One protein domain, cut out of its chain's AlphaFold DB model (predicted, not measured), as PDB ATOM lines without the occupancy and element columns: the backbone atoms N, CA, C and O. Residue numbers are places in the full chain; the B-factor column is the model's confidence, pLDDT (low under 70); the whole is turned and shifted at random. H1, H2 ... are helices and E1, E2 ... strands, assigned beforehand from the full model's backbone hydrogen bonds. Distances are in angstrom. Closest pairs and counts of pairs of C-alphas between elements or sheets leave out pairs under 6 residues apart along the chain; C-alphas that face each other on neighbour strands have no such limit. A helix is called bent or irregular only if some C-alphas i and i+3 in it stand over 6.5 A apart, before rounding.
ATOM      1  N   LYS A 272      -8.880 -26.064 -38.048       78.25
ATOM      2  CA  LYS A 272      -7.558 -26.613 -38.368       78.25
ATOM      3  C   LYS A 272      -7.321 -27.893 -37.573       78.25
ATOM      4  O   LYS A 272      -7.786 -28.008 -36.440       78.25
ATOM      5  N   LEU A 273      -6.624 -28.849 -38.177       82.00
ATOM      6  CA  LEU A 273      -6.174 -30.054 -37.490       82.00
ATOM      7  C   LEU A 273      -4.903 -29.713 -36.708       82.00
ATOM      8  O   LEU A 273      -4.004 -29.074 -37.253       82.00
ATOM      9  N   VAL A 274      -4.839 -30.105 -35.439       82.81
ATOM     10  CA  VAL A 274      -3.670 -29.878 -34.581       82.81
ATOM     11  C   VAL A 274      -3.257 -31.160 -33.878       82.81
ATOM     12  O   VAL A 274      -4.091 -32.010 -33.561       82.81
ATOM     13  N   VAL A 275      -1.957 -31.280 -33.618       83.56
ATOM     14  CA  VAL A 275      -1.377 -32.335 -32.786       83.56
ATOM     15  C   VAL A 275      -1.530 -31.897 -31.332       83.56
ATOM     16  O   VAL A 275      -0.915 -30.918 -30.923       83.56
ATOM     17  N   GLY A 276      -2.369 -32.589 -30.557       82.50
ATOM     18  CA  GLY A 276      -2.579 -32.250 -29.147       82.50
ATOM     19  C   GLY A 276      -1.340 -32.517 -28.288       82.50
ATOM     20  O   GLY A 276      -0.932 -31.665 -27.505       82.50
ATOM     21  N   LYS A 277      -0.719 -33.688 -28.456       83.56
ATOM     22  CA  LYS A 277       0.508 -34.097 -27.765       83.56
ATOM     23  C   LYS A 277       1.484 -34.723 -28.773       83.56
ATOM     24  O   LYS A 277       1.217 -35.835 -29.239       83.56
ATOM     25  N   PRO A 278       2.599 -34.043 -29.108       84.38
ATOM     26  CA  PRO A 278       3.620 -34.593 -29.997       84.38
ATOM     27  C   PRO A 278       4.087 -35.982 -29.543       84.38
ATOM     28  O   PRO A 278       4.240 -36.232 -28.347       84.38
ATOM     29  N   GLY A 279       4.251 -36.901 -30.496       82.25
ATOM     30  CA  GLY A 279       4.584 -38.308 -30.234       82.25
ATOM     31  C   GLY A 279       3.370 -39.234 -30.081       82.25
ATOM     32  O   GLY A 279       3.526 -40.452 -30.144       82.25
ATOM     33  N   LEU A 280       2.153 -38.694 -29.941       82.56
ATOM     34  CA  LEU A 280       0.913 -39.470 -29.849       82.56
ATOM     35  C   LEU A 280      -0.042 -39.108 -30.991       82.56
ATOM     36  O   LEU A 280      -0.788 -38.134 -30.907       82.56
ATOM     37  N   LEU A 281      -0.072 -39.919 -32.052       78.31
ATOM     38  CA  LEU A 281      -0.920 -39.664 -33.230       78.31
ATOM     39  C   LEU A 281      -2.423 -39.625 -32.905       78.31
ATOM     40  O   LEU A 281      -3.176 -38.899 -33.547       78.31
ATOM     41  N   ASN A 282      -2.870 -40.349 -31.875       77.75
ATOM     42  CA  ASN A 282      -4.265 -40.324 -31.419       77.75
ATOM     43  C   ASN A 282      -4.672 -39.008 -30.728       77.75
ATOM     44  O   ASN A 282      -5.846 -38.828 -30.417       77.75
ATOM     45  N   SER A 283      -3.728 -38.092 -30.494       82.88
ATOM     46  CA  SER A 283      -4.001 -36.755 -29.962       82.88
ATOM     47  C   SER A 283      -4.390 -35.737 -31.043       82.88
ATOM     48  O   SER A 283      -4.694 -34.585 -30.717       82.88
ATOM     49  N   LEU A 284      -4.364 -36.130 -32.322       82.94
ATOM     50  CA  LEU A 284      -4.820 -35.301 -33.435       82.94
ATOM     51  C   LEU A 284      -6.305 -34.967 -33.273       82.94
ATOM     52  O   LEU A 284      -7.147 -35.858 -33.159       82.94
ATOM     53  N   HIS A 285      -6.639 -33.680 -33.296       82.75
ATOM     54  CA  HIS A 285      -8.023 -33.227 -33.198       82.75
ATOM     55  C   HIS A 285      -8.236 -31.899 -33.926       82.75
ATOM     56  O   HIS A 285      -7.301 -31.150 -34.216       82.75
ATOM     57  N   TRP A 286      -9.492 -31.620 -34.260       83.19
ATOM     58  CA  TRP A 286      -9.883 -30.386 -34.929       83.19
ATOM     59  C   TRP A 286     -10.134 -29.282 -33.908       83.19
ATOM     60  O   TRP A 286     -10.951 -29.453 -33.007       83.19
ATOM     61  N   VAL A 287      -9.508 -28.124 -34.104       79.88
ATOM     62  CA  VAL A 287      -9.778 -26.910 -33.323       79.88
ATOM     63  C   VAL A 287     -10.371 -25.830 -34.216       79.88
ATOM     64  O   VAL A 287     -10.010 -25.706 -35.391       79.88
ATOM     65  N   ARG A 288     -11.302 -25.041 -33.669       78.06
ATOM     66  CA  ARG A 288     -11.791 -23.829 -34.339       78.06
ATOM     67  C   ARG A 288     -10.647 -22.821 -34.450       78.06
ATOM     68  O   ARG A 288      -9.776 -22.759 -33.586       78.06
ATOM     69  N   THR A 289     -10.634 -22.048 -35.526       69.25
ATOM     70  CA  THR A 289      -9.673 -20.968 -35.721       69.25
ATOM     71  C   THR A 289     -10.376 -19.730 -36.251       69.25
ATOM     72  O   THR A 289     -11.267 -19.821 -37.086       69.25
ATOM     73  N   GLU A 290      -9.959 -18.570 -35.762       65.81
ATOM     74  CA  GLU A 290     -10.401 -17.259 -36.253       65.81
ATOM     75  C   GLU A 290      -9.427 -16.695 -37.304       65.81
ATOM     76  O   GLU A 290      -9.605 -15.598 -37.832       65.81
ATOM     77  N   ALA A 291      -8.364 -17.442 -37.625       57.91
ATOM     78  CA  ALA A 291      -7.360 -17.010 -38.581       57.91
ATOM     79  C   ALA A 291      -7.997 -16.792 -39.965       57.91
ATOM     80  O   ALA A 291      -8.482 -17.727 -40.600       57.91
ATOM     81  N   GLY A 292      -7.979 -15.541 -40.438       55.88
ATOM     82  CA  GLY A 292      -8.408 -15.182 -41.791       55.88
ATOM     83  C   GLY A 292      -9.911 -14.955 -41.979       55.88
ATOM     84  O   GLY A 292     -10.330 -14.694 -43.104       55.88
ATOM     85  N   THR A 293     -10.741 -14.989 -40.933       61.16
ATOM     86  CA  THR A 293     -12.161 -14.620 -41.071       61.16
ATOM     87  C   THR A 293     -12.315 -13.097 -41.168       61.16
ATOM     88  O   THR A 293     -11.801 -12.362 -40.332       61.16
ATOM     89  N   GLY A 294     -12.989 -12.600 -42.211       63.97
ATOM     90  CA  GLY A 294     -13.410 -11.192 -42.331       63.97
ATOM     91  C   GLY A 294     -12.383 -10.175 -42.858       63.97
ATOM     92  O   GLY A 294     -12.784  -9.091 -43.269       63.97
ATOM     93  N   ARG A 295     -11.083 -10.501 -42.927       73.50
ATOM     94  CA  ARG A 295     -10.053  -9.613 -43.520       73.50
ATOM     95  C   ARG A 295      -9.689 -10.025 -44.953       73.50
ATOM     96  O   ARG A 295      -9.713 -11.223 -45.224       73.50
ATOM     97  N   PRO A 296      -9.301  -9.125 -45.869       74.62
ATOM     98  CA  PRO A 296      -8.673  -9.520 -47.133       74.62
ATOM     99  C   PRO A 296      -7.258 -10.100 -46.900       74.62
ATOM    100  O   PRO A 296      -6.625  -9.764 -45.894       74.62
ATOM    101  N   PRO A 297      -6.749 -10.977 -47.788       79.31
ATOM    102  CA  PRO A 297      -5.358 -11.434 -47.738       79.31
ATOM    103  C   PRO A 297      -4.381 -10.260 -47.889       79.31
ATOM    104  O   PRO A 297      -4.695  -9.264 -48.541       79.31
ATOM    105  N   ALA A 298      -3.183 -10.386 -47.312       82.62
ATOM    106  CA  ALA A 298      -2.111  -9.415 -47.529       82.62
ATOM    107  C   ALA A 298      -1.682  -9.368 -49.012       82.62
ATOM    108  O   ALA A 298      -1.914 -10.310 -49.770       82.62
ATOM    109  N   ALA A 299      -1.027  -8.282 -49.431       83.44
ATOM    110  CA  ALA A 299      -0.529  -8.155 -50.801       83.44
ATOM    111  C   ALA A 299       0.419  -9.316 -51.165       83.44
ATOM    112  O   ALA A 299       1.338  -9.631 -50.411       83.44
ATOM    113  N   GLY A 300       0.187  -9.954 -52.319       81.31
ATOM    114  CA  GLY A 300       0.948 -11.126 -52.774       81.31
ATOM    115  C   GLY A 300       0.565 -12.450 -52.100       81.31
ATOM    116  O   GLY A 300       1.192 -13.473 -52.376       81.31
ATOM    117  N   MET A 301      -0.455 -12.451 -51.236       83.62
ATOM    118  CA  MET A 301      -1.037 -13.653 -50.642       83.62
ATOM    119  C   MET A 301      -2.411 -13.935 -51.252       83.62
ATOM    120  O   MET A 301      -3.181 -13.025 -51.556       83.62
ATOM    121  N   VAL A 302      -2.751 -15.213 -51.365       83.88
ATOM    122  CA  VAL A 302      -4.082 -15.685 -51.742       83.88
ATOM    123  C   VAL A 302      -4.671 -16.516 -50.618       83.88
ATOM    124  O   VAL A 302      -3.958 -17.227 -49.908       83.88
ATOM    125  N   ARG A 303      -5.994 -16.438 -50.461       83.88
ATOM    126  CA  ARG A 303      -6.738 -17.292 -49.538       83.88
ATOM    127  C   ARG A 303      -7.481 -18.363 -50.319       83.88
ATOM    128  O   ARG A 303      -8.369 -18.054 -51.114       83.88
ATOM    129  N   VAL A 304      -7.118 -19.612 -50.059       83.00
ATOM    130  CA  VAL A 304      -7.611 -20.800 -50.757       83.00
ATOM    131  C   VAL A 304      -8.632 -21.518 -49.882       83.00
ATOM    132  O   VAL A 304      -8.323 -21.855 -48.744       83.00
ATOM    133  N   ALA A 305      -9.837 -21.773 -50.396       85.50
ATOM    134  CA  ALA A 305     -10.790 -22.691 -49.773       85.50
ATOM    135  C   ALA A 305     -10.350 -24.122 -50.066       85.50
ATOM    136  O   ALA A 305     -10.526 -24.618 -51.184       85.50
ATOM    137  N   VAL A 306      -9.778 -24.766 -49.056       85.75
ATOM    138  CA  VAL A 306      -9.158 -26.086 -49.173       85.75
ATOM    139  C   VAL A 306     -10.215 -27.142 -49.518       85.75
ATOM    140  O   VAL A 306     -11.339 -27.119 -49.009       85.75
ATOM    141  N   ARG A 307      -9.868 -28.049 -50.434       87.75
ATOM    142  CA  ARG A 307     -10.677 -29.205 -50.855       87.75
ATOM    143  C   ARG A 307      -9.972 -30.526 -50.583       87.75
ATOM    144  O   ARG A 307     -10.635 -31.476 -50.187       87.75
ATOM    145  N   ALA A 308      -8.654 -30.569 -50.751       88.56
ATOM    146  CA  ALA A 308      -7.821 -31.693 -50.348       88.56
ATOM    147  C   ALA A 308      -6.476 -31.193 -49.808       88.56
ATOM    148  O   ALA A 308      -6.009 -30.114 -50.181       88.56
ATOM    149  N   VAL A 309      -5.872 -31.984 -48.924       87.31
ATOM    150  CA  VAL A 309      -4.551 -31.745 -48.329       87.31
ATOM    151  C   VAL A 309      -3.700 -32.978 -48.605       87.31
ATOM    152  O   VAL A 309      -4.164 -34.095 -48.367       87.31
ATOM    153  N   GLY A 310      -2.497 -32.779 -49.135       84.69
ATOM    154  CA  GLY A 310      -1.506 -33.841 -49.282       84.69
ATOM    155  C   GLY A 310      -0.744 -34.024 -47.972       84.69
ATOM    156  O   GLY A 310      -0.418 -33.045 -47.301       84.69
ATOM    157  N   LEU A 311      -0.497 -35.278 -47.590       84.19
ATOM    158  CA  LEU A 311       0.297 -35.617 -46.410       84.19
ATOM    159  C   LEU A 311       1.686 -36.074 -46.844       84.19
ATOM    160  O   LEU A 311       1.831 -37.019 -47.619       84.19
ATOM    161  N   ASN A 312       2.703 -35.428 -46.292       80.00
ATOM    162  CA  ASN A 312       4.107 -35.698 -46.543       80.00
ATOM    163  C   ASN A 312       4.753 -36.377 -45.334       80.00
ATOM    164  O   ASN A 312       4.278 -36.292 -44.203       80.00
ATOM    165  N   PHE A 313       5.909 -37.014 -45.542       78.31
ATOM    166  CA  PHE A 313       6.653 -37.639 -44.441       78.31
ATOM    167  C   PHE A 313       7.034 -36.628 -43.344       78.31
ATOM    168  O   PHE A 313       7.041 -36.964 -42.162       78.31
ATOM    169  N   LYS A 314       7.262 -35.360 -43.723       77.56
ATOM    170  CA  LYS A 314       7.487 -34.252 -42.784       77.56
ATOM    171  C   LYS A 314       6.318 -34.080 -41.802       77.56
ATOM    172  O   LYS A 314       6.577 -33.833 -40.630       77.56
ATOM    173  N   ASP A 315       5.071 -34.289 -42.223       80.44
ATOM    174  CA  ASP A 315       3.890 -34.172 -41.351       80.44
ATOM    175  C   ASP A 315       3.866 -35.254 -40.272       80.44
ATOM    176  O   ASP A 315       3.469 -35.008 -39.130       80.44
ATOM    177  N   VAL A 316       4.362 -36.445 -40.608       80.75
ATOM    178  CA  VAL A 316       4.546 -37.534 -39.646       80.75
ATOM    179  C   VAL A 316       5.637 -37.163 -38.641       80.75
ATOM    180  O   VAL A 316       5.422 -37.299 -37.440       80.75
ATOM    181  N   LEU A 317       6.777 -36.635 -39.102       80.50
ATOM    182  CA  LEU A 317       7.869 -36.195 -38.222       80.50
ATOM    183  C   LEU A 317       7.447 -35.055 -37.282       80.50
ATOM    184  O   LEU A 317       7.790 -35.092 -36.101       80.50
ATOM    185  N   ILE A 318       6.657 -34.097 -37.774       80.88
ATOM    186  CA  ILE A 318       6.051 -33.029 -36.964       80.88
ATOM    187  C   ILE A 318       5.105 -33.624 -35.920       80.88
ATOM    188  O   ILE A 318       5.197 -33.308 -34.735       80.88
ATOM    189  N   SER A 319       4.229 -34.543 -36.331       81.19
ATOM    190  CA  SER A 319       3.282 -35.197 -35.419       81.19
ATOM    191  C   SER A 319       3.982 -36.024 -34.336       81.19
ATOM    192  O   SER A 319       3.473 -36.159 -33.222       81.19
ATOM    193  N   MET A 320       5.172 -36.545 -34.636       80.94
ATOM    194  CA  MET A 320       6.030 -37.255 -33.687       80.94
ATOM    195  C   MET A 320       6.907 -36.329 -32.829       80.94
ATOM    196  O   MET A 320       7.575 -36.821 -31.926       80.94
ATOM    197  N   GLY A 321       6.900 -35.012 -33.066       81.81
ATOM    198  CA  GLY A 321       7.732 -34.049 -32.335       81.81
ATOM    199  C   GLY A 321       9.224 -34.116 -32.680       81.81
ATOM    200  O   GLY A 321      10.049 -33.686 -31.883       81.81
ATOM    201  N   ILE A 322       9.576 -34.684 -33.838       80.50
ATOM    202  CA  ILE A 322      10.966 -34.820 -34.305       80.50
ATOM    203  C   ILE A 322      11.422 -33.559 -35.053       80.50
ATOM    204  O   ILE A 322      12.596 -33.205 -35.010       80.50
ATOM    205  N   VAL A 323      10.504 -32.894 -35.763       77.94
ATOM    206  CA  VAL A 323      10.774 -31.699 -36.578       77.94
ATOM    207  C   VAL A 323       9.730 -30.628 -36.271       77.94
ATOM    208  O   VAL A 323       8.548 -30.940 -36.160       77.94
ATOM    209  N   ASP A 324      10.151 -29.367 -36.192       69.88
ATOM    210  CA  ASP A 324       9.248 -28.230 -35.991       69.88
ATOM    211  C   ASP A 324       8.587 -27.749 -37.298       69.88
ATOM    212  O   ASP A 324       9.148 -27.842 -38.396       69.88
ATOM    213  N   GLY A 325       7.401 -27.146 -37.170       62.91
ATOM    214  CA  GLY A 325       6.713 -26.421 -38.242       62.91
ATOM    215  C   GLY A 325       5.437 -27.092 -38.752       62.91
ATOM    216  O   GLY A 325       4.932 -28.040 -38.163       62.91
ATOM    217  N   LEU A 326       4.893 -26.561 -39.850       55.28
ATOM    218  CA  LEU A 326       3.756 -27.113 -40.592       55.28
ATOM    219  C   LEU A 326       4.218 -27.353 -42.028       55.28
ATOM    220  O   LEU A 326       4.590 -26.398 -42.708       55.28
ATOM    221  N   ALA A 327       4.209 -28.600 -42.496       58.28
ATOM    222  CA  ALA A 327       4.179 -28.848 -43.930       58.28
ATOM    223  C   ALA A 327       2.703 -28.836 -44.336       58.28
ATOM    224  O   ALA A 327       1.846 -29.408 -43.670       58.28
ATOM    225  N   CYS A 328       2.364 -28.082 -45.370       67.56
ATOM    226  CA  CYS A 328       1.014 -28.118 -45.902       67.56
ATOM    227  C   CYS A 328       1.113 -27.922 -47.401       67.56
ATOM    228  O   CYS A 328       1.492 -26.848 -47.875       67.56
ATOM    229  N   GLU A 329       0.779 -28.973 -48.136       84.12
ATOM    230  CA  GLU A 329       0.379 -28.850 -49.525       84.12
ATOM    231  C   GLU A 329      -1.125 -29.066 -49.614       84.12
ATOM    232  O   GLU A 329      -1.698 -29.937 -48.953       84.12
ATOM    233  N   CYS A 330      -1.794 -28.241 -50.406       87.56
ATOM    234  CA  CYS A 330      -3.235 -28.339 -50.540       87.56
ATOM    235  C   CYS A 330      -3.700 -27.949 -51.934       87.56
ATOM    236  O   CYS A 330      -3.013 -27.256 -52.687       87.56
ATOM    237  N   SER A 331      -4.903 -28.401 -52.264       89.81
ATOM    238  CA  SER A 331      -5.630 -27.994 -53.455       89.81
ATOM    239  C   SER A 331      -6.983 -27.416 -53.060       89.81
ATOM    240  O   SER A 331      -7.620 -27.851 -52.094       89.81
ATOM    241  N   GLY A 332      -7.440 -26.407 -53.793       88.88
ATOM    242  CA  GLY A 332      -8.666 -25.707 -53.441       88.88
ATOM    243  C   GLY A 332      -9.085 -24.639 -54.438       88.88
ATOM    244  O   GLY A 332      -8.629 -24.618 -55.580       88.88
ATOM    245  N   VAL A 333     -10.002 -23.773 -54.009       86.31
ATOM    246  CA  VAL A 333     -10.615 -22.739 -54.856       86.31
ATOM    247  C   VAL A 333     -10.384 -21.348 -54.272       86.31
ATOM    248  O   VAL A 333     -10.452 -21.165 -53.059       86.31
ATOM    249  N   VAL A 334     -10.156 -20.362 -55.135       82.44
ATOM    250  CA  VAL A 334     -10.120 -18.931 -54.788       82.44
ATOM    251  C   VAL A 334     -11.337 -18.224 -55.417       82.44
ATOM    252  O   VAL A 334     -11.649 -18.515 -56.575       82.44
ATOM    253  N   PRO A 335     -12.031 -17.302 -54.710       67.44
ATOM    254  CA  PRO A 335     -11.823 -16.889 -53.317       67.44
ATOM    255  C   PRO A 335     -12.373 -17.905 -52.306       67.44
ATOM    256  O   PRO A 335     -13.297 -18.664 -52.602       67.44
ATOM    257  N   ALA A 336     -11.809 -17.914 -51.095       61.31
ATOM    258  CA  ALA A 336     -12.244 -18.826 -50.046       61.31
ATOM    259  C   ALA A 336     -13.513 -18.352 -49.323       61.31
ATOM    260  O   ALA A 336     -13.586 -17.208 -48.882       61.31
ATOM    261  N   THR A 337     -14.463 -19.266 -49.127       56.19
ATOM    262  CA  THR A 337     -15.709 -19.037 -48.369       56.19
ATOM    263  C   THR A 337     -15.871 -19.970 -47.152       56.19
ATOM    264  O   THR A 337     -16.880 -19.889 -46.463       56.19
ATOM    265  N   ALA A 338     -14.899 -20.860 -46.886       56.34
ATOM    266  CA  ALA A 338     -14.913 -21.890 -45.828       56.34
ATOM    267  C   ALA A 338     -13.483 -22.149 -45.282       56.34
ATOM    268  O   ALA A 338     -12.655 -21.244 -45.378       56.34
ATOM    269  N   THR A 339     -13.172 -23.347 -44.737       60.09
ATOM    270  CA  THR A 339     -11.813 -23.765 -44.303       60.09
ATOM    271  C   THR A 339     -10.757 -23.240 -45.266       60.09
ATOM    272  O   THR A 339     -10.745 -23.615 -46.443       60.09
ATOM    273  N   SER A 340      -9.916 -22.333 -44.773       70.06
ATOM    274  CA  SER A 340      -9.059 -21.535 -45.633       70.06
ATOM    275  C   SER A 340      -7.600 -21.591 -45.231       70.06
ATOM    276  O   SER A 340      -7.264 -21.712 -44.055       70.06
ATOM    277  N   PHE A 341      -6.749 -21.512 -46.243       74.38
ATOM    278  CA  PHE A 341      -5.307 -21.455 -46.104       74.38
ATOM    279  C   PHE A 341      -4.796 -20.212 -46.835       74.38
ATOM    280  O   PHE A 341      -5.163 -19.979 -47.989       74.38
ATOM    281  N   GLU A 342      -4.001 -19.386 -46.152       78.19
ATOM    282  CA  GLU A 342      -3.314 -18.246 -46.763       78.19
ATOM    283  C   GLU A 342      -1.914 -18.672 -47.191       78.19
ATOM    284  O   GLU A 342      -1.151 -19.212 -46.394       78.19
ATOM    285  N   CYS A 343      -1.578 -18.423 -48.452       78.38
ATOM    286  CA  CYS A 343      -0.268 -18.734 -49.007       78.38
ATOM    287  C   CYS A 343       0.152 -17.695 -50.037       78.38
ATOM    288  O   CYS A 343      -0.664 -16.908 -50.519       78.38
ATOM    289  N   LEU A 344       1.442 -17.689 -50.359       80.75
ATOM    290  CA  LEU A 344       1.989 -16.806 -51.378       80.75
ATOM    291  C   LEU A 344       1.385 -17.147 -52.741       80.75
ATOM    292  O   LEU A 344       1.393 -18.306 -53.148       80.75
ATOM    293  N   GLU A 345       0.935 -16.136 -53.482       80.12
ATOM    294  CA  GLU A 345       0.382 -16.311 -54.833       80.12
ATOM    295  C   GLU A 345       1.379 -17.029 -55.757       80.12
ATOM    296  O   GLU A 345       1.006 -17.915 -56.522       80.12
ATOM    297  N   MET A 346       2.670 -16.710 -55.623       77.88
ATOM    298  CA  MET A 346       3.757 -17.344 -56.381       77.88
ATOM    299  C   MET A 346       3.978 -18.827 -56.045       77.88
ATOM    300  O   MET A 346       4.663 -19.517 -56.794       77.88
ATOM    301  N   ALA A 347       3.431 -19.313 -54.927       78.75
ATOM    302  CA  ALA A 347       3.497 -20.714 -54.518       78.75
ATOM    303  C   ALA A 347       2.303 -21.536 -55.012       78.75
ATOM    304  O   ALA A 347       2.194 -22.706 -54.648       78.75
ATOM    305  N   CYS A 348       1.419 -20.939 -55.817       83.19
ATOM    306  CA  CYS A 348       0.227 -21.587 -56.335       83.19
ATOM    307  C   CYS A 348       0.263 -21.756 -57.858       83.19
ATOM    308  O   CYS A 348       0.738 -20.887 -58.589       83.19
ATOM    309  N   ALA A 349      -0.331 -22.843 -58.351       85.00
ATOM    310  CA  ALA A 349      -0.577 -23.061 -59.774       85.00
ATOM    311  C   ALA A 349      -2.026 -23.444 -60.055       85.00
ATOM    312  O   ALA A 349      -2.681 -24.087 -59.236       85.00
ATOM    313  N   LYS A 350      -2.521 -23.061 -61.238       86.88
ATOM    314  CA  LYS A 350      -3.863 -23.434 -61.693       86.88
ATOM    315  C   LYS A 350      -3.936 -24.942 -61.929       86.88
ATOM    316  O   LYS A 350      -3.143 -25.489 -62.688       86.88
ATOM    317  N   ILE A 351      -4.926 -25.584 -61.314       88.12
ATOM    318  CA  ILE A 351      -5.224 -27.004 -61.520       88.12
ATOM    319  C   ILE A 351      -5.884 -27.163 -62.899       88.12
ATOM    320  O   ILE A 351      -6.865 -26.460 -63.165       88.12
ATOM    321  N   PRO A 352      -5.383 -28.055 -63.775       87.56
ATOM    322  CA  PRO A 352      -6.051 -28.391 -65.030       87.56
ATOM    323  C   PRO A 352      -7.474 -28.912 -64.800       87.56
ATOM    324  O   PRO A 352      -7.721 -29.636 -63.839       87.56
ATOM    325  N   ASP A 353      -8.411 -28.592 -65.695       85.88
ATOM    326  CA  ASP A 353      -9.837 -28.888 -65.470       85.88
ATOM    327  C   ASP A 353     -10.131 -30.393 -65.319       85.88
ATOM    328  O   ASP A 353     -11.036 -30.768 -64.576       85.88
ATOM    329  N   HIS A 354      -9.321 -31.248 -65.951       87.19
ATOM    330  CA  HIS A 354      -9.431 -32.708 -65.894       87.19
ATOM    331  C   HIS A 354      -8.859 -33.339 -64.616       87.19
ATOM    332  O   HIS A 354      -9.068 -34.525 -64.396       87.19
ATOM    333  N   LEU A 355      -8.132 -32.582 -63.786       87.56
ATOM    334  CA  LEU A 355      -7.464 -33.113 -62.601       87.56
ATOM    335  C   LEU A 355      -8.345 -32.935 -61.353       87.56
ATOM    336  O   LEU A 355      -8.874 -31.845 -61.079       87.56
ATOM    337  N   ALA A 356      -8.518 -33.996 -60.567       91.19
ATOM    338  CA  ALA A 356      -9.253 -33.929 -59.311       91.19
ATOM    339  C   ALA A 356      -8.467 -33.138 -58.251       91.19
ATOM    340  O   ALA A 356      -7.245 -33.007 -58.299       91.19
ATOM    341  N   PHE A 357      -9.170 -32.599 -57.247       89.38
ATOM    342  CA  PHE A 357      -8.507 -31.903 -56.136       89.38
ATOM    343  C   PHE A 357      -7.585 -32.842 -55.345       89.38
ATOM    344  O   PHE A 357      -6.478 -32.444 -54.988       89.38
ATOM    345  N   SER A 358      -8.024 -34.074 -55.087       90.94
ATOM    346  CA  SER A 358      -7.227 -35.090 -54.393       90.94
ATOM    347  C   SER A 358      -5.937 -35.409 -55.140       90.94
ATOM    348  O   SER A 358      -4.881 -35.413 -54.525       90.94
ATOM    349  N   GLU A 359      -6.004 -35.597 -56.458       87.19
ATOM    350  CA  GLU A 359      -4.831 -35.855 -57.299       87.19
ATOM    351  C   GLU A 359      -3.871 -34.663 -57.274       87.19
ATOM    352  O   GLU A 359      -2.701 -34.820 -56.931       87.19
ATOM    353  N   ALA A 360      -4.377 -33.452 -57.530       86.75
ATOM    354  CA  ALA A 360      -3.566 -32.237 -57.522       86.75
ATOM    355  C   ALA A 360      -2.849 -32.016 -56.181       86.75
ATOM    356  O   ALA A 360      -1.684 -31.626 -56.166       86.75
ATOM    357  N   ALA A 361      -3.516 -32.302 -55.058       88.12
ATOM    358  CA  ALA A 361      -2.942 -32.135 -53.724       88.12
ATOM    359  C   ALA A 361      -1.717 -33.027 -53.459       88.12
ATOM    360  O   ALA A 361      -0.978 -32.725 -52.535       88.12
ATOM    361  N   THR A 362      -1.481 -34.077 -54.253       83.50
ATOM    362  CA  THR A 362      -0.319 -34.980 -54.101       83.50
ATOM    363  C   THR A 362       0.903 -34.574 -54.927       83.50
ATOM    364  O   THR A 362       1.967 -35.182 -54.811       83.50
TER     365      THR A 362
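AT A GLANCE: This is residues 272 to 362 of the 505 residues of the protein "KR domain-containing protein" of Colletotrichum higginsianum (strain IMI 349063) (UniProt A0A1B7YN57). A strongly twisted sheet of three strands, with E3 sharply bent between E4 and E5, forms one part of the domain, with the short helix H2 over one of its faces. The hairpin of E1 and E2 makes a separate part at the other end, with H1 near the end of E1, and an unnamed link, residues 289 to 300, loops between hairpin and sheet. The printed part has 91 residues, with named elements in the order E1, E2, E3, H1, E4, E5, E6, H2, and 45 residues, under half, are in them. The sheet has the order E4, E3, E5 and is antiparallel, and the class is mixed, helices and strands. The whole is only just compact, close to loose, with a radius of gyration of the C-alphas of 14.3 A and spans of 37 by 32 by 20 A.

HOW THE PARTS SIT: The inner strand E3, residues 301 to 310, bends by 96 degrees at residue 307, and its pairing is staggered. Its residues 301 to 305 pair with edge strand E5, residues 340 to 344, antiparallel at 119 degrees, with N 302 and O 343 2.8 A apart. Its residues 305 to 310 pair with edge strand E4, residues 328 to 334, antiparallel at 117 degrees, with N 307 and O 331 2.8 A apart. H2, residues 357 to 360, is on the sheet at a height of 7.2 A, only just over E3, on which 3 of its 4 C-alphas fall; the closest C-alphas of H2 and E3 are those of Ser 358 and Ala 308, 5.3 A apart. E6, residues 348 to 350, pairs with no named strand; it is near E4, with 7 pairs of C-alphas within 10 A, and meets E5 only through their link. E1, residues 272 to 275, and E2, residues 284 to 288, form an antiparallel hairpin at 141 degrees, with N 272 and O 287 2.9 A apart. E1 is apart from E3, E4 and E5. H1, residues 313 to 319, is not on the sheet; its closest C-alpha to E1 is that of Ser 319, 6.1 A from that of Val 275. In H1 every O i to N i+4 pair is within hydrogen-bond range, and H2 is too short for such a pair.

IN THESE COORDINATES: E1 begins with C-alpha 272 at (-7.558, -26.613, -38.368). E3 is 20.2 A long from first to last C-alpha, E4 17.0 A, E2 13.5 A, E5 13.3 A, E1 10.1 A, H1 9.9 A, E6 7.0 A and H2 5.1 A. E3 ends with C-alpha 310 at (-1.506, -33.841, -49.282), and H2 ends with C-alpha 360 at (-3.566, -32.237, -57.522).

THE WHOLE: The C-alphas of Lys 277 and Asp 353, the two farthest apart, are 39.4 A apart. The printed part has no cut, and its long link is E2 to E3, 12 residues. The mean pLDDT of the printed part is 79.1, and it is under 70 in residues 289 to 294, 324 to 328 and 335 to 339.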